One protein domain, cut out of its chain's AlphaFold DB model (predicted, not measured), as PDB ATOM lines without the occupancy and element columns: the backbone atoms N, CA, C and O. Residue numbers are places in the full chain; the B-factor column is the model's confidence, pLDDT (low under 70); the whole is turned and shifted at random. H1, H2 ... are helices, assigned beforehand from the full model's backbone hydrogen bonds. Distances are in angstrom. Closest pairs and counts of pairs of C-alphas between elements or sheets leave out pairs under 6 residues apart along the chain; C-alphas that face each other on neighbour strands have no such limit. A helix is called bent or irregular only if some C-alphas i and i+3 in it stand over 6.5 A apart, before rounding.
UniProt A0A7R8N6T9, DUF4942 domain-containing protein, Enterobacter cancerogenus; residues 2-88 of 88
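What this domain is: This is residues 2 to 88 of the 88 residues of the protein "DUF4942 domain-containing protein" of Enterobacter cancerogenus (UniProt A0A7R8N6T9). A long helix, H3, bends near its middle, with two shorter helices, H1 and H2, loosely gathered beside the bend and a long tail of residues 62 to 88, with no named element, running on past its end. H2, the link after it and the first arm of H3 make an open loop, and the second arm of H3 and the tail make much of the length. The printed part has 87 residues, with three named helices in the order H1, H2, H3 and no named strand; the class is all helix, with 45 residues in the helices. The whole is extended, with a radius of gyration of the C-alphas of 21.1 A and spans of 67 by 28 by 20 A.

How they stand to each other: H1, residues 6 to 9, is joined by a tight link of 2 residues to H2, residues 12 to 22. H1 and H2 are close but not clearly touching; their closest C-alphas, those of Leu 7 and Arg 15, are 6.9 A apart. A short link of 9 residues leads to H3, residues 32 to 61, which by its hydrogen bonds was assigned as one helix but is bent: C-alphas 44 and 47 are 7.5 A apart. Its arms, H3a, residues 32 to 44, and H3b, residues 47 to 61, stand at a steep tilt of 59 degrees. H1 touches H3a, which meets it with residues 39 to 43 alone; the closest C-alphas, those of Leu 9 and Leu 42, are 7.2 A apart. H1 and H3b are close but not clearly touching, with the closest C-alphas, those of Leu 9 and Phe 50, 7.4 A apart. H2 and H3b are also close but not clearly touching, with the closest C-alphas, those of Ala 12 and Gly 53, 7.0 A apart; they run opposite ways at a steep tilt of 67 degrees. H2 and H3a are apart. Every O i to N i+4 pair is within hydrogen-bond range in H2, H3a and H3b, while H1 is too short for such a pair.

Where its parts are: H1 begins at C-alpha 6, at (72.465, 90.452, 24.947). H2 measures 15.9 A from first to last C-alpha. H3a begins at C-alpha 32, at (69.860, 105.844, 28.464), and measures 18.4 A. H3b measures 21.6 A and ends at C-alpha 61, at (84.594, 68.081, 24.691).

The domain as a whole: The C-alphas of Glu 32 and Gly 81, the two farthest apart, are 66.8 A apart. The printed part has no cut and ends at Trp 88, the chain's last residue. Residues 19 to 37, of which 19 to 22 belong to H2 and 32 to 37 to H3, stand free, as do residues 59 to 64, of which 59 to 61 belong to H3. The mean pLDDT of the printed part is 76.1; residue 2 and residues 62 to 88 are under 70.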
ATOM      1  N   ASN A   2      66.741  88.067  28.151       69.81
ATOM      2  CA  ASN A   2      66.437  87.260  26.949       69.81
ATOM      3  C   ASN A   2      65.804  88.064  25.797       69.81
ATOM      4  O   ASN A   2      66.119  87.824  24.640       69.81
ATOM      5  N   LYS A   3      64.954  89.057  26.099       80.00
ATOM      6  CA  LYS A   3      64.313  89.897  25.070       80.00
ATOM      7  C   LYS A   3      65.266  90.883  24.386       80.00
ATOM      8  O   LYS A   3      64.997  91.279  23.263       80.00
ATOM      9  N   SER A   4      66.354  91.281  25.047       79.88
ATOM     10  CA  SER A   4      67.332  92.222  24.488       79.88
ATOM     11  C   SER A   4      68.388  91.547  23.611       79.88
ATOM     12  O   SER A   4      69.212  92.238  23.027       79.88
ATOM     13  N   GLY A   5      68.421  90.210  23.548       82.44
ATOM     14  CA  GLY A   5      69.415  89.457  22.775       82.44
ATOM     15  C   GLY A   5      70.844  89.495  23.336       82.44
ATOM     16  O   GLY A   5      71.697  88.766  22.844       82.44
ATOM     17  N   MET A   6      71.114  90.272  24.392       82.19
ATOM     18  CA  MET A   6      72.465  90.452  24.947       82.19
ATOM     19  C   MET A   6      73.120  89.140  25.388       82.19
ATOM     20  O   MET A   6      74.298  88.924  25.131       82.19
ATOM     21  N   LEU A   7      72.347  88.221  25.975       83.31
ATOM     22  CA  LEU A   7      72.869  86.923  26.410       83.31
ATOM     23  C   LEU A   7      73.335  86.035  25.248       83.31
ATOM     24  O   LEU A   7      74.140  85.139  25.473       83.31
ATOM     25  N   ALA A   8      72.847  86.264  24.024       83.69
ATOM     26  CA  ALA A   8      73.275  85.513  22.844       83.69
ATOM     27  C   ALA A   8      74.649  85.963  22.321       83.69
ATOM     28  O   ALA A   8      75.284  85.228  21.571       83.69
ATOM     29  N   LEU A   9      75.109  87.154  22.720       82.75
ATOM     30  CA  LEU A   9      76.431  87.685  22.377       82.75
ATOM     31  C   LEU A   9      77.507  87.293  23.399       82.75
ATOM     32  O   LEU A   9      78.679  87.577  23.184       82.75
ATOM     33  N   MET A  10      77.111  86.661  24.506       87.88
ATOM     34  CA  MET A  10      77.976  86.316  25.629       87.88
ATOM     35  C   MET A  10      78.319  84.822  25.634       87.88
ATOM     36  O   MET A  10      77.445  83.972  25.447       87.88
ATOM     37  N   ASP A  11      79.574  84.478  25.924       89.25
ATOM     38  CA  ASP A  11      79.964  83.094  26.195       89.25
ATOM     39  C   ASP A  11      79.589  82.671  27.632       89.25
ATOM     40  O   ASP A  11      78.964  83.419  28.386       89.25
ATOM     41  N   ALA A  12      79.898  81.431  28.017       87.31
ATOM     42  CA  ALA A  12      79.576  80.925  29.353       87.31
ATOM     43  C   ALA A  12      80.213  81.764  30.475       87.31
ATOM     44  O   ALA A  12      79.518  82.097  31.432       87.31
ATOM     45  N   GLN A  13      81.476  82.168  30.311       88.31
ATOM     46  CA  GLN A  13      82.200  82.966  31.296       88.31
ATOM     47  C   GLN A  13      81.607  84.377  31.417       88.31
ATOM     48  O   GLN A  13      81.304  84.829  32.515       88.31
ATOM     49  N   ALA A  14      81.366  85.054  30.289       87.75
ATOM     50  CA  ALA A  14      80.778  86.397  30.293       87.75
ATOM     51  C   ALA A  14      79.369  86.420  30.918       87.75
ATOM     52  O   ALA A  14      78.993  87.385  31.581       87.75
ATOM     53  N   ARG A  15      78.586  85.346  30.745       88.69
ATOM     54  CA  ARG A  15      77.278  85.210  31.404       88.69
ATOM     55  C   ARG A  15      77.409  85.052  32.914       88.69
ATOM     56  O   ARG A  15      76.620  85.644  33.639       88.69
ATOM     57  N   GLU A  16      78.374  84.269  33.381       89.00
ATOM     58  CA  GLU A  16      78.636  84.094  34.812       89.00
ATOM     59  C   GLU A  16      79.087  85.408  35.463       89.00
ATOM     60  O   GLU A  16      78.525  85.816  36.475       89.00
ATOM     61  N   GLU A  17      80.016  86.132  34.835       87.00
ATOM     62  CA  GLU A  17      80.449  87.465  35.279       87.00
ATOM     63  C   GLU A  17      79.281  88.459  35.335       87.00
ATOM     64  O   GLU A  17      79.157  89.206  36.306       87.00
ATOM     65  N   TRP A  18      78.394  88.423  34.336       85.25
ATOM     66  CA  TRP A  18      77.168  89.219  34.325       85.25
ATOM     67  C   TRP A  18      76.227  88.861  35.483       85.25
ATOM     68  O   TRP A  18      75.690  89.752  36.131       85.25
ATOM     69  N   TYR A  19      76.002  87.579  35.777       86.44
ATOM     70  CA  TYR A  19      75.162  87.203  36.921       86.44
ATOM     71  C   TYR A  19      75.796  87.615  38.252       86.44
ATOM     72  O   TYR A  19      75.107  88.162  39.107       86.44
ATOM     73  N   ASN A  20      77.112  87.454  38.384       86.75
ATOM     74  CA  ASN A  20      77.853  87.860  39.576       86.75
ATOM     75  C   ASN A  20      77.854  89.384  39.781       86.75
ATOM     76  O   ASN A  20      77.970  89.840  40.916       86.75
ATOM     77  N   SER A  21      77.758  90.194  38.718       83.44
ATOM     78  CA  SER A  21      77.657  91.653  38.860       83.44
ATOM     79  C   SER A  21      76.285  92.101  39.365       83.44
ATOM     80  O   SER A  21      76.208  93.125  40.034       83.44
ATOM     81  N   LEU A  22      75.226  91.318  39.126       81.88
ATOM     82  CA  LEU A  22      73.883  91.603  39.645       81.88
ATOM     83  C   LEU A  22      73.756  91.384  41.159       81.88
ATOM     84  O   LEU A  22      72.846  91.934  41.770       81.88
ATOM     85  N   GLU A  23      74.637  90.581  41.755       82.38
ATOM     86  CA  GLU A  23      74.672  90.347  43.207       82.38
ATOM     87  C   GLU A  23      75.510  91.392  43.961       82.38
ATOM     88  O   GLU A  23      75.486  91.436  45.189       82.38
ATOM     89  N   LYS A  24      76.265  92.231  43.242       78.69
ATOM     90  CA  LYS A  24      77.084  93.294  43.829       78.69
ATOM     91  C   LYS A  24      76.271  94.581  43.950       78.69
ATOM     92  O   LYS A  24      75.452  94.879  43.093       78.69
ATOM     93  N   ASP A  25      76.589  95.398  44.952       74.56
ATOM     94  CA  ASP A  25      75.971  96.721  45.146       74.56
ATOM     95  C   ASP A  25      76.404  97.771  44.095       74.56
ATOM     96  O   ASP A  25      75.916  98.898  44.103       74.56
ATOM     97  N   ASP A  26      77.307  97.416  43.175       74.81
ATOM     98  CA  ASP A  26      77.845  98.296  42.128       74.81
ATOM     99  C   ASP A  26      77.069  98.154  40.807       74.81
ATOM    100  O   ASP A  26      77.623  97.845  39.749       74.81
ATOM    101  N   ILE A  27      75.744  98.309  40.877       78.94
ATOM    102  CA  ILE A  27      74.881  98.306  39.691       78.94
ATOM    103  C   ILE A  27      74.795  99.744  39.163       78.94
ATOM    104  O   ILE A  27      74.344 100.635  39.892       78.94
ATOM    105  N   PRO A  28      75.174 100.005  37.898       78.31
ATOM    106  CA  PRO A  28      75.092 101.345  37.337       78.31
ATOM    107  C   PRO A  28      73.640 101.836  37.316       78.31
ATOM    108  O   PRO A  28      72.704 101.073  37.065       78.31
ATOM    109  N   ALA A  29      73.450 103.137  37.548       83.81
ATOM    110  CA  ALA A  29      72.130 103.754  37.483       83.81
ATOM    111  C   ALA A  29      71.485 103.513  36.108       83.81
ATOM    112  O   ALA A  29      72.145 103.610  35.070       83.81
ATOM    113  N   VAL A  30      70.181 103.229  36.095       83.69
ATOM    114  CA  VAL A  30      69.431 103.022  34.852       83.69
ATOM    115  C   VAL A  30      69.252 104.372  34.156       83.69
ATOM    116  O   VAL A  30      68.358 105.143  34.495       83.69
ATOM    117  N   SER A  31      70.120 104.653  33.187       89.56
ATOM    118  CA  SER A  31      70.052 105.807  32.289       89.56
ATOM    119  C   SER A  31      70.223 105.354  30.841       89.56
ATOM    120  O   SER A  31      70.805 104.301  30.574       89.56
ATOM    121  N   GLU A  32      69.715 106.140  29.894       89.56
ATOM    122  CA  GLU A  32      69.860 105.844  28.464       89.56
ATOM    123  C   GLU A  32      71.336 105.748  28.054       89.56
ATOM    124  O   GLU A  32      71.735 104.804  27.375       89.56
ATOM    125  N   GLU A  33      72.162 106.663  28.557       90.56
ATOM    126  CA  GLU A  33      73.607 106.706  28.321       90.56
ATOM    127  C   GLU A  33      74.309 105.424  28.795       90.56
ATOM    128  O   GLU A  33      75.104 104.840  28.055       90.56
ATOM    129  N   ASN A  34      73.973 104.937  29.995       86.50
ATOM    130  CA  ASN A  34      74.558 103.716  30.551       86.50
ATOM    131  C   ASN A  34      74.086 102.461  29.808       86.50
ATOM    132  O   ASN A  34      74.853 101.513  29.624       86.50
ATOM    133  N   ILE A  35      72.827 102.449  29.361       86.06
ATOM    134  CA  ILE A  35      72.295 101.358  28.543       86.06
ATOM    135  C   ILE A  35      73.063 101.305  27.218       86.06
ATOM    136  O   ILE A  35      73.578 100.246  26.856       86.06
ATOM    137  N   LEU A  36      73.186 102.437  26.520       89.88
ATOM    138  CA  LEU A  36      73.884 102.512  25.236       89.88
ATOM    139  C   LEU A  36      75.354 102.110  25.356       89.88
ATOM    140  O   LEU A  36      75.811 101.290  24.557       89.88
ATOM    141  N   SER A  37      76.068 102.603  26.371       89.00
ATOM    142  CA  SER A  37      77.482 102.253  26.561       89.00
ATOM    143  C   SER A  37      77.673 100.753  26.819       89.00
ATOM    144  O   SER A  37      78.572 100.137  26.246       89.00
ATOM    145  N   THR A  38      76.774 100.129  27.589       86.19
ATOM    146  CA  THR A  38      76.791  98.678  27.835       86.19
ATOM    147  C   THR A  38      76.600  97.897  26.532       86.19
ATOM    148  O   THR A  38      77.333  96.945  26.253       86.19
ATOM    149  N   PHE A  39      75.636  98.298  25.697       85.88
ATOM    150  CA  PHE A  39      75.408  97.655  24.399       85.88
ATOM    151  C   PHE A  39      76.584  97.840  23.438       85.88
ATOM    152  O   PHE A  39      76.935  96.901  22.719       85.88
ATOM    153  N   GLU A  40      77.202  99.019  23.424       89.75
ATOM    154  CA  GLU A  40      78.359  99.303  22.581       89.75
ATOM    155  C   GLU A  40      79.558  98.425  22.964       89.75
ATOM    156  O   GLU A  40      80.135  97.763  22.099       89.75
ATOM    157  N   GLN A  41      79.870  98.324  24.258       87.19
ATOM    158  CA  GLN A  41      80.941  97.459  24.765       87.19
ATOM    159  C   GLN A  41      80.707  95.981  24.424       87.19
ATOM    160  O   GLN A  41      81.624  95.277  23.983       87.19
ATOM    161  N   LEU A  42      79.470  95.501  24.568       85.75
ATOM    162  CA  LEU A  42      79.109  94.136  24.175       85.75
ATOM    163  C   LEU A  42      79.255  93.915  22.669       85.75
ATOM    164  O   LEU A  42      79.688  92.850  22.230       85.75
ATOM    165  N   HIS A  43      78.922  94.915  21.857       87.12
ATOM    166  CA  HIS A  43      79.073  94.806  20.413       87.12
ATOM    167  C   HIS A  43      80.541  94.801  19.980       87.12
ATOM    168  O   HIS A  43      80.905  94.051  19.071       87.12
ATOM    169  N   GLN A  44      81.379  95.613  20.623       88.12
ATOM    170  CA  GLN A  44      82.818  95.662  20.361       88.12
ATOM    171  C   GLN A  44      83.497  94.330  20.721       88.12
ATOM    172  O   GLN A  44      84.305  93.826  19.945       88.12
ATOM    173  N   SER A  45      83.111  93.716  21.842       87.19
ATOM    174  CA  SER A  45      83.694  92.454  22.326       87.19
ATOM    175  C   SER A  45      83.110  91.183  21.687       87.19
ATOM    176  O   SER A  45      83.644  90.092  21.891       87.19
ATOM    177  N   LYS A  46      82.053  91.286  20.864       87.50
ATOM    178  CA  LYS A  46      81.309  90.126  20.326       87.50
ATOM    179  C   LYS A  46      82.185  89.075  19.629       87.50
ATOM    180  O   LYS A  46      81.909  87.885  19.735       87.50
ATOM    181  N   ALA A  47      83.209  89.506  18.889       88.44
ATOM    182  CA  ALA A  47      84.062  88.605  18.117       88.44
ATOM    183  C   ALA A  47      84.988  87.799  19.038       88.44
ATOM    184  O   ALA A  47      85.054  86.578  18.932       88.44
ATOM    185  N   GLU A  48      85.623  88.472  19.996       90.00
ATOM    186  CA  GLU A  48      86.495  87.850  20.996       90.00
ATOM    187  C   GLU A  48      85.724  86.853  21.868       90.00
ATOM    188  O   GLU A  48      86.153  85.716  22.078       90.00
ATOM    189  N   VAL A  49      84.542  87.258  22.332       89.31
ATOM    190  CA  VAL A  49      83.662  86.422  23.153       89.31
ATOM    191  C   VAL A  49      83.200  85.183  22.380       89.31
ATOM    192  O   VAL A  49      83.186  84.077  22.928       89.31
ATOM    193  N   PHE A  50      82.893  85.328  21.088       87.31
ATOM    194  CA  PHE A  50      82.552  84.205  20.216       87.31
ATOM    195  C   PHE A  50      83.723  83.224  20.042       87.31
ATOM    196  O   PHE A  50      83.545  82.017  20.234       87.31
ATOM    197  N   GLU A  51      84.927  83.721  19.746       89.69
ATOM    198  CA  GLU A  51      86.133  82.891  19.623       89.69
ATOM    199  C   GLU A  51      86.441  82.139  20.926       89.69
ATOM    200  O   GLU A  51      86.660  80.921  20.915       89.69
ATOM    201  N   ARG A  52      86.380  82.833  22.070       90.94
ATOM    202  CA  ARG A  52      86.542  82.229  23.399       90.94
ATOM    203  C   ARG A  52      85.488  81.158  23.668       90.94
ATOM    204  O   ARG A  52      85.822  80.092  24.190       90.94
ATOM    205  N   GLY A  53      84.239  81.411  23.284       87.88
ATOM    206  CA  GLY A  53      83.139  80.455  23.394       87.88
ATOM    207  C   GLY A  53      83.422  79.158  22.637       87.88
ATOM    208  O   GLY A  53      83.322  78.077  23.222       87.88
ATOM    209  N   ILE A  54      83.859  79.255  21.377       85.19
ATOM    210  CA  ILE A  54      84.253  78.090  20.571       85.19
ATOM    211  C   ILE A  54      85.382  77.315  21.261       85.19
ATOM    212  O   ILE A  54      85.292  76.098  21.430       85.19
ATOM    213  N   ILE A  55      86.426  78.015  21.710       85.75
ATOM    214  CA  ILE A  55      87.562  77.403  22.412       85.75
ATOM    215  C   ILE A  55      87.093  76.641  23.656       85.75
ATOM    216  O   ILE A  55      87.522  75.510  23.882       85.75
ATOM    217  N   ASN A  56      86.218  77.236  24.464       84.50
ATOM    218  CA  ASN A  56      85.737  76.624  25.700       84.50
ATOM    219  C   ASN A  56      84.851  75.396  25.441       84.50
ATOM    220  O   ASN A  56      84.966  74.414  26.174       84.50
ATOM    221  N   VAL A  57      84.050  75.390  24.370       85.25
ATOM    222  CA  VAL A  57      83.315  74.187  23.936       85.25
ATOM    223  C   VAL A  57      84.290  73.062  23.596       85.25
ATOM    224  O   VAL A  57      84.152  71.952  24.112       85.25
ATOM    225  N   PHE A  58      85.316  73.342  22.790       79.94
ATOM    226  CA  PHE A  58      86.309  72.325  22.444       79.94
ATOM    227  C   PHE A  58      87.111  71.846  23.658       79.94
ATOM    228  O   PHE A  58      87.363  70.651  23.757       79.94
ATOM    229  N   LYS A  59      87.440  72.721  24.617       81.50
ATOM    230  CA  LYS A  59      88.057  72.315  25.896       81.50
ATOM    231  C   LYS A  59      87.167  71.376  26.716       81.50
ATOM    232  O   LYS A  59      87.689  70.477  27.358       81.50
ATOM    233  N   GLY A  60      85.850  71.589  26.729       80.31
ATOM    234  CA  GLY A  60      84.917  70.730  27.467       80.31
ATOM    235  C   GLY A  60      84.679  69.371  26.801       80.31
ATOM    236  O   GLY A  60      84.406  68.390  27.486       80.31
ATOM    237  N   LEU A  61      84.790  69.308  25.471       77.81
ATOM    238  CA  LEU A  61      84.594  68.081  24.691       77.81
ATOM    239  C   LEU A  61      85.866  67.235  24.558       77.81
ATOM    240  O   LEU A  61      85.779  66.013  24.440       77.81
ATOM    241  N   SER A  62      87.038  67.868  24.532       65.38
ATOM    242  CA  SER A  62      88.323  67.214  24.285       65.38
ATOM    243  C   SER A  62      89.165  67.208  25.553       65.38
ATOM    244  O   SER A  62      89.567  68.249  26.067       65.38
ATOM    245  N   TRP A  63      89.496  66.005  26.018       59.84
ATOM    246  CA  TRP A  63      90.480  65.809  27.082       59.84
ATOM    247  C   TRP A  63      91.902  66.242  26.642       59.84
ATOM    248  O   TRP A  63      92.765  66.518  27.469       59.84
ATOM    249  N   ASP A  64      92.157  66.311  25.334       61.12
ATOM    250  CA  ASP A  64      93.465  66.470  24.696       61.12
ATOM    251  C   ASP A  64      93.644  67.787  23.906       61.12
ATOM    252  O   ASP A  64      94.546  67.894  23.064       61.12
ATOM    253  N   TYR A  65      92.830  68.811  24.193       66.75
ATOM    254  CA  TYR A  65      92.823  70.085  23.467       66.75
ATOM    255  C   TYR A  65      94.220  70.749  23.425       66.75
ATOM    256  O   TYR A  65      94.951  70.822  24.415       66.75
ATOM    257  N   LYS A  66      94.586  71.245  22.236       65.88
ATOM    258  CA  LYS A  66      95.906  71.739  21.786       65.88
ATOM    259  C   LYS A  66      97.013  70.699  21.560       65.88
ATOM    260  O   LYS A  66      97.575  70.763  20.470       65.88
ATOM    261  N   SER A  67      97.355  69.781  22.475       58.38
ATOM    262  CA  SER A  67      98.417  68.778  22.178       58.38
ATOM    263  C   SER A  67      98.741  67.702  23.233       58.38
ATOM    264  O   SER A  67      99.775  67.058  23.074       58.38
ATOM    265  N   ASN A  68      97.953  67.433  24.280       52.28
ATOM    266  CA  ASN A  68      98.383  66.462  25.307       52.28
ATOM    267  C   ASN A  68      97.320  65.413  25.631       52.28
ATOM    268  O   ASN A  68      96.370  65.655  26.359       52.28
ATOM    269  N   SER A  69      97.546  64.207  25.117       56.06
ATOM    270  CA  SER A  69      96.886  63.004  25.621       56.06
ATOM    271  C   SER A  69      97.437  62.681  27.015       56.06
ATOM    272  O   SER A  69      98.655  62.753  27.198       56.06
ATOM    273  N   PRO A  70      96.596  62.239  27.964       53.59
ATOM    274  CA  PRO A  70      96.993  61.943  29.344       53.59
ATOM    275  C   PRO A  70      97.993  60.784  29.429       53.59
ATOM    276  O   PRO A  70      98.695  60.640  30.418       53.59
ATOM    277  N   CYS A  71      98.081  59.982  28.366       54.28
ATOM    278  CA  CYS A  71      98.985  58.844  28.235       54.28
ATOM    279  C   CYS A  71     100.202  59.132  27.334       54.28
ATOM    280  O   CYS A  71     100.734  58.207  26.723       54.28
ATOM    281  N   LYS A  72     100.616  60.395  27.147       52.78
ATOM    282  CA  LYS A  72     101.769  60.729  26.285       52.78
ATOM    283  C   LYS A  72     102.890  61.398  27.081       52.78
ATOM    284  O   LYS A  72     102.742  62.522  27.534       52.78
ATOM    285  N   PHE A  73     104.057  60.752  27.118       53.72
ATOM    286  CA  PHE A  73     105.336  61.368  27.508       53.72
ATOM    287  C   PHE A  73     106.069  62.036  26.317       53.72
ATOM    288  O   PHE A  73     107.260  62.323  26.387       53.72
ATOM    289  N   GLY A  74     105.382  62.287  25.192       55.66
ATOM    290  CA  GLY A  74     105.958  62.971  24.028       55.66
ATOM    291  C   GLY A  74     105.207  62.734  22.713       55.66
ATOM    292  O   GLY A  74     104.212  62.012  22.660       55.66
ATOM    293  N   LYS A  75     105.693  63.340  21.617       59.06
ATOM    294  CA  LYS A  75     105.003  63.389  20.308       59.06
ATOM    295  C   LYS A  75     104.835  62.039  19.584       59.06
ATOM    296  O   LYS A  75     104.035  62.004  18.653       59.06
ATOM    297  N   LYS A  76     105.569  60.965  19.926       50.84
ATOM    298  CA  LYS A  76     105.670  59.782  19.037       50.84
ATOM    299  C   LYS A  76     105.964  58.399  19.655       50.84
ATOM    300  O   LYS A  76     106.411  57.537  18.911       50.84
ATOM    301  N   ILE A  77     105.722  58.120  20.940       48.72
ATOM    302  CA  ILE A  77     105.865  56.732  21.443       48.72
ATOM    303  C   ILE A  77     104.748  56.400  22.442       48.72
ATOM    304  O   ILE A  77     104.586  57.103  23.435       48.72
ATOM    305  N   ILE A  78     103.985  55.336  22.160       55.56
ATOM    306  CA  ILE A  78     103.087  54.657  23.107       55.56
ATOM    307  C   ILE A  78     103.800  53.356  23.491       55.56
ATOM    308  O   ILE A  78     104.023  52.517  22.623       55.56
ATOM    309  N   VAL A  79     104.205  53.221  24.755       52.59
ATOM    310  CA  VAL A  79     104.758  51.975  25.310       52.59
ATOM    311  C   VAL A  79     103.684  51.366  26.200       52.59
ATOM    312  O   VAL A  79     103.238  52.017  27.143       52.59
ATOM    313  N   ASP A  80     103.253  50.153  25.877       52.25
ATOM    314  CA  ASP A  80     102.314  49.394  26.702       52.25
ATOM    315  C   ASP A  80     103.060  48.698  27.861       52.25
ATOM    316  O   ASP A  80     104.212  48.290  27.699       52.25
ATOM    317  N   GLY A  81     102.426  48.592  29.034       62.44
ATOM    318  CA  GLY A  81     102.936  47.828  30.187       62.44
ATOM    319  C   GLY A  81     103.854  48.542  31.198       62.44
ATOM    320  O   GLY A  81     104.390  47.871  32.076       62.44
ATOM    321  N   LEU A  82     104.052  49.867  31.118       61.97
ATOM    322  CA  LEU A  82     104.977  50.595  32.018       61.97
ATOM    323  C   LEU A  82     104.294  51.313  33.198       61.97
ATOM    324  O   LEU A  82     104.951  51.628  34.186       61.97
ATOM    325  N   VAL A  83     102.984  51.568  33.124       56.28
ATOM    326  CA  VAL A  83     102.221  52.217  34.203       56.28
ATOM    327  C   VAL A  83     100.911  51.467  34.420       56.28
ATOM    328  O   VAL A  83     100.103  51.352  33.500       56.28
ATOM    329  N   GLN A  84     100.702  50.977  35.642       57.25
ATOM    330  CA  GLN A  84      99.425  50.431  36.093       57.25
ATOM    331  C   GLN A  84      98.553  51.581  36.616       57.25
ATOM    332  O   GLN A  84      99.010  52.381  37.434       57.25
ATOM    333  N   TYR A  85      97.320  51.696  36.113       57.12
ATOM    334  CA  TYR A  85      96.373  52.741  36.506       57.12
ATOM    335  C   TYR A  85      95.139  52.114  37.152       57.12
ATOM    336  O   TYR A  85      94.176  51.754  36.471       57.12
ATOM    337  N   ASP A  86      95.173  52.006  38.476       56.62
ATOM    338  CA  ASP A  86      94.015  51.625  39.274       56.62
ATOM    339  C   ASP A  86      93.240  52.918  39.593       56.62
ATOM    340  O   ASP A  86      93.712  53.779  40.338       56.62
ATOM    341  N   ARG A  87      92.075  53.102  38.955       51.41
ATOM    342  CA  ARG A  87      91.161  54.230  39.216       51.41
ATOM    343  C   ARG A  87      90.703  54.207  40.681       51.41
ATOM    344  O   ARG A  87      90.083  53.229  41.091       51.41
ATOM    345  N   TRP A  88      90.946  55.301  41.404       41.16
ATOM    346  CA  TRP A  88      90.130  55.738  42.542       41.16
ATOM    347  C   TRP A  88      89.118  56.775  42.059       41.16
ATOM    348  O   TRP A  88      89.508  57.604  41.202       41.16
TER     349      TRP A  88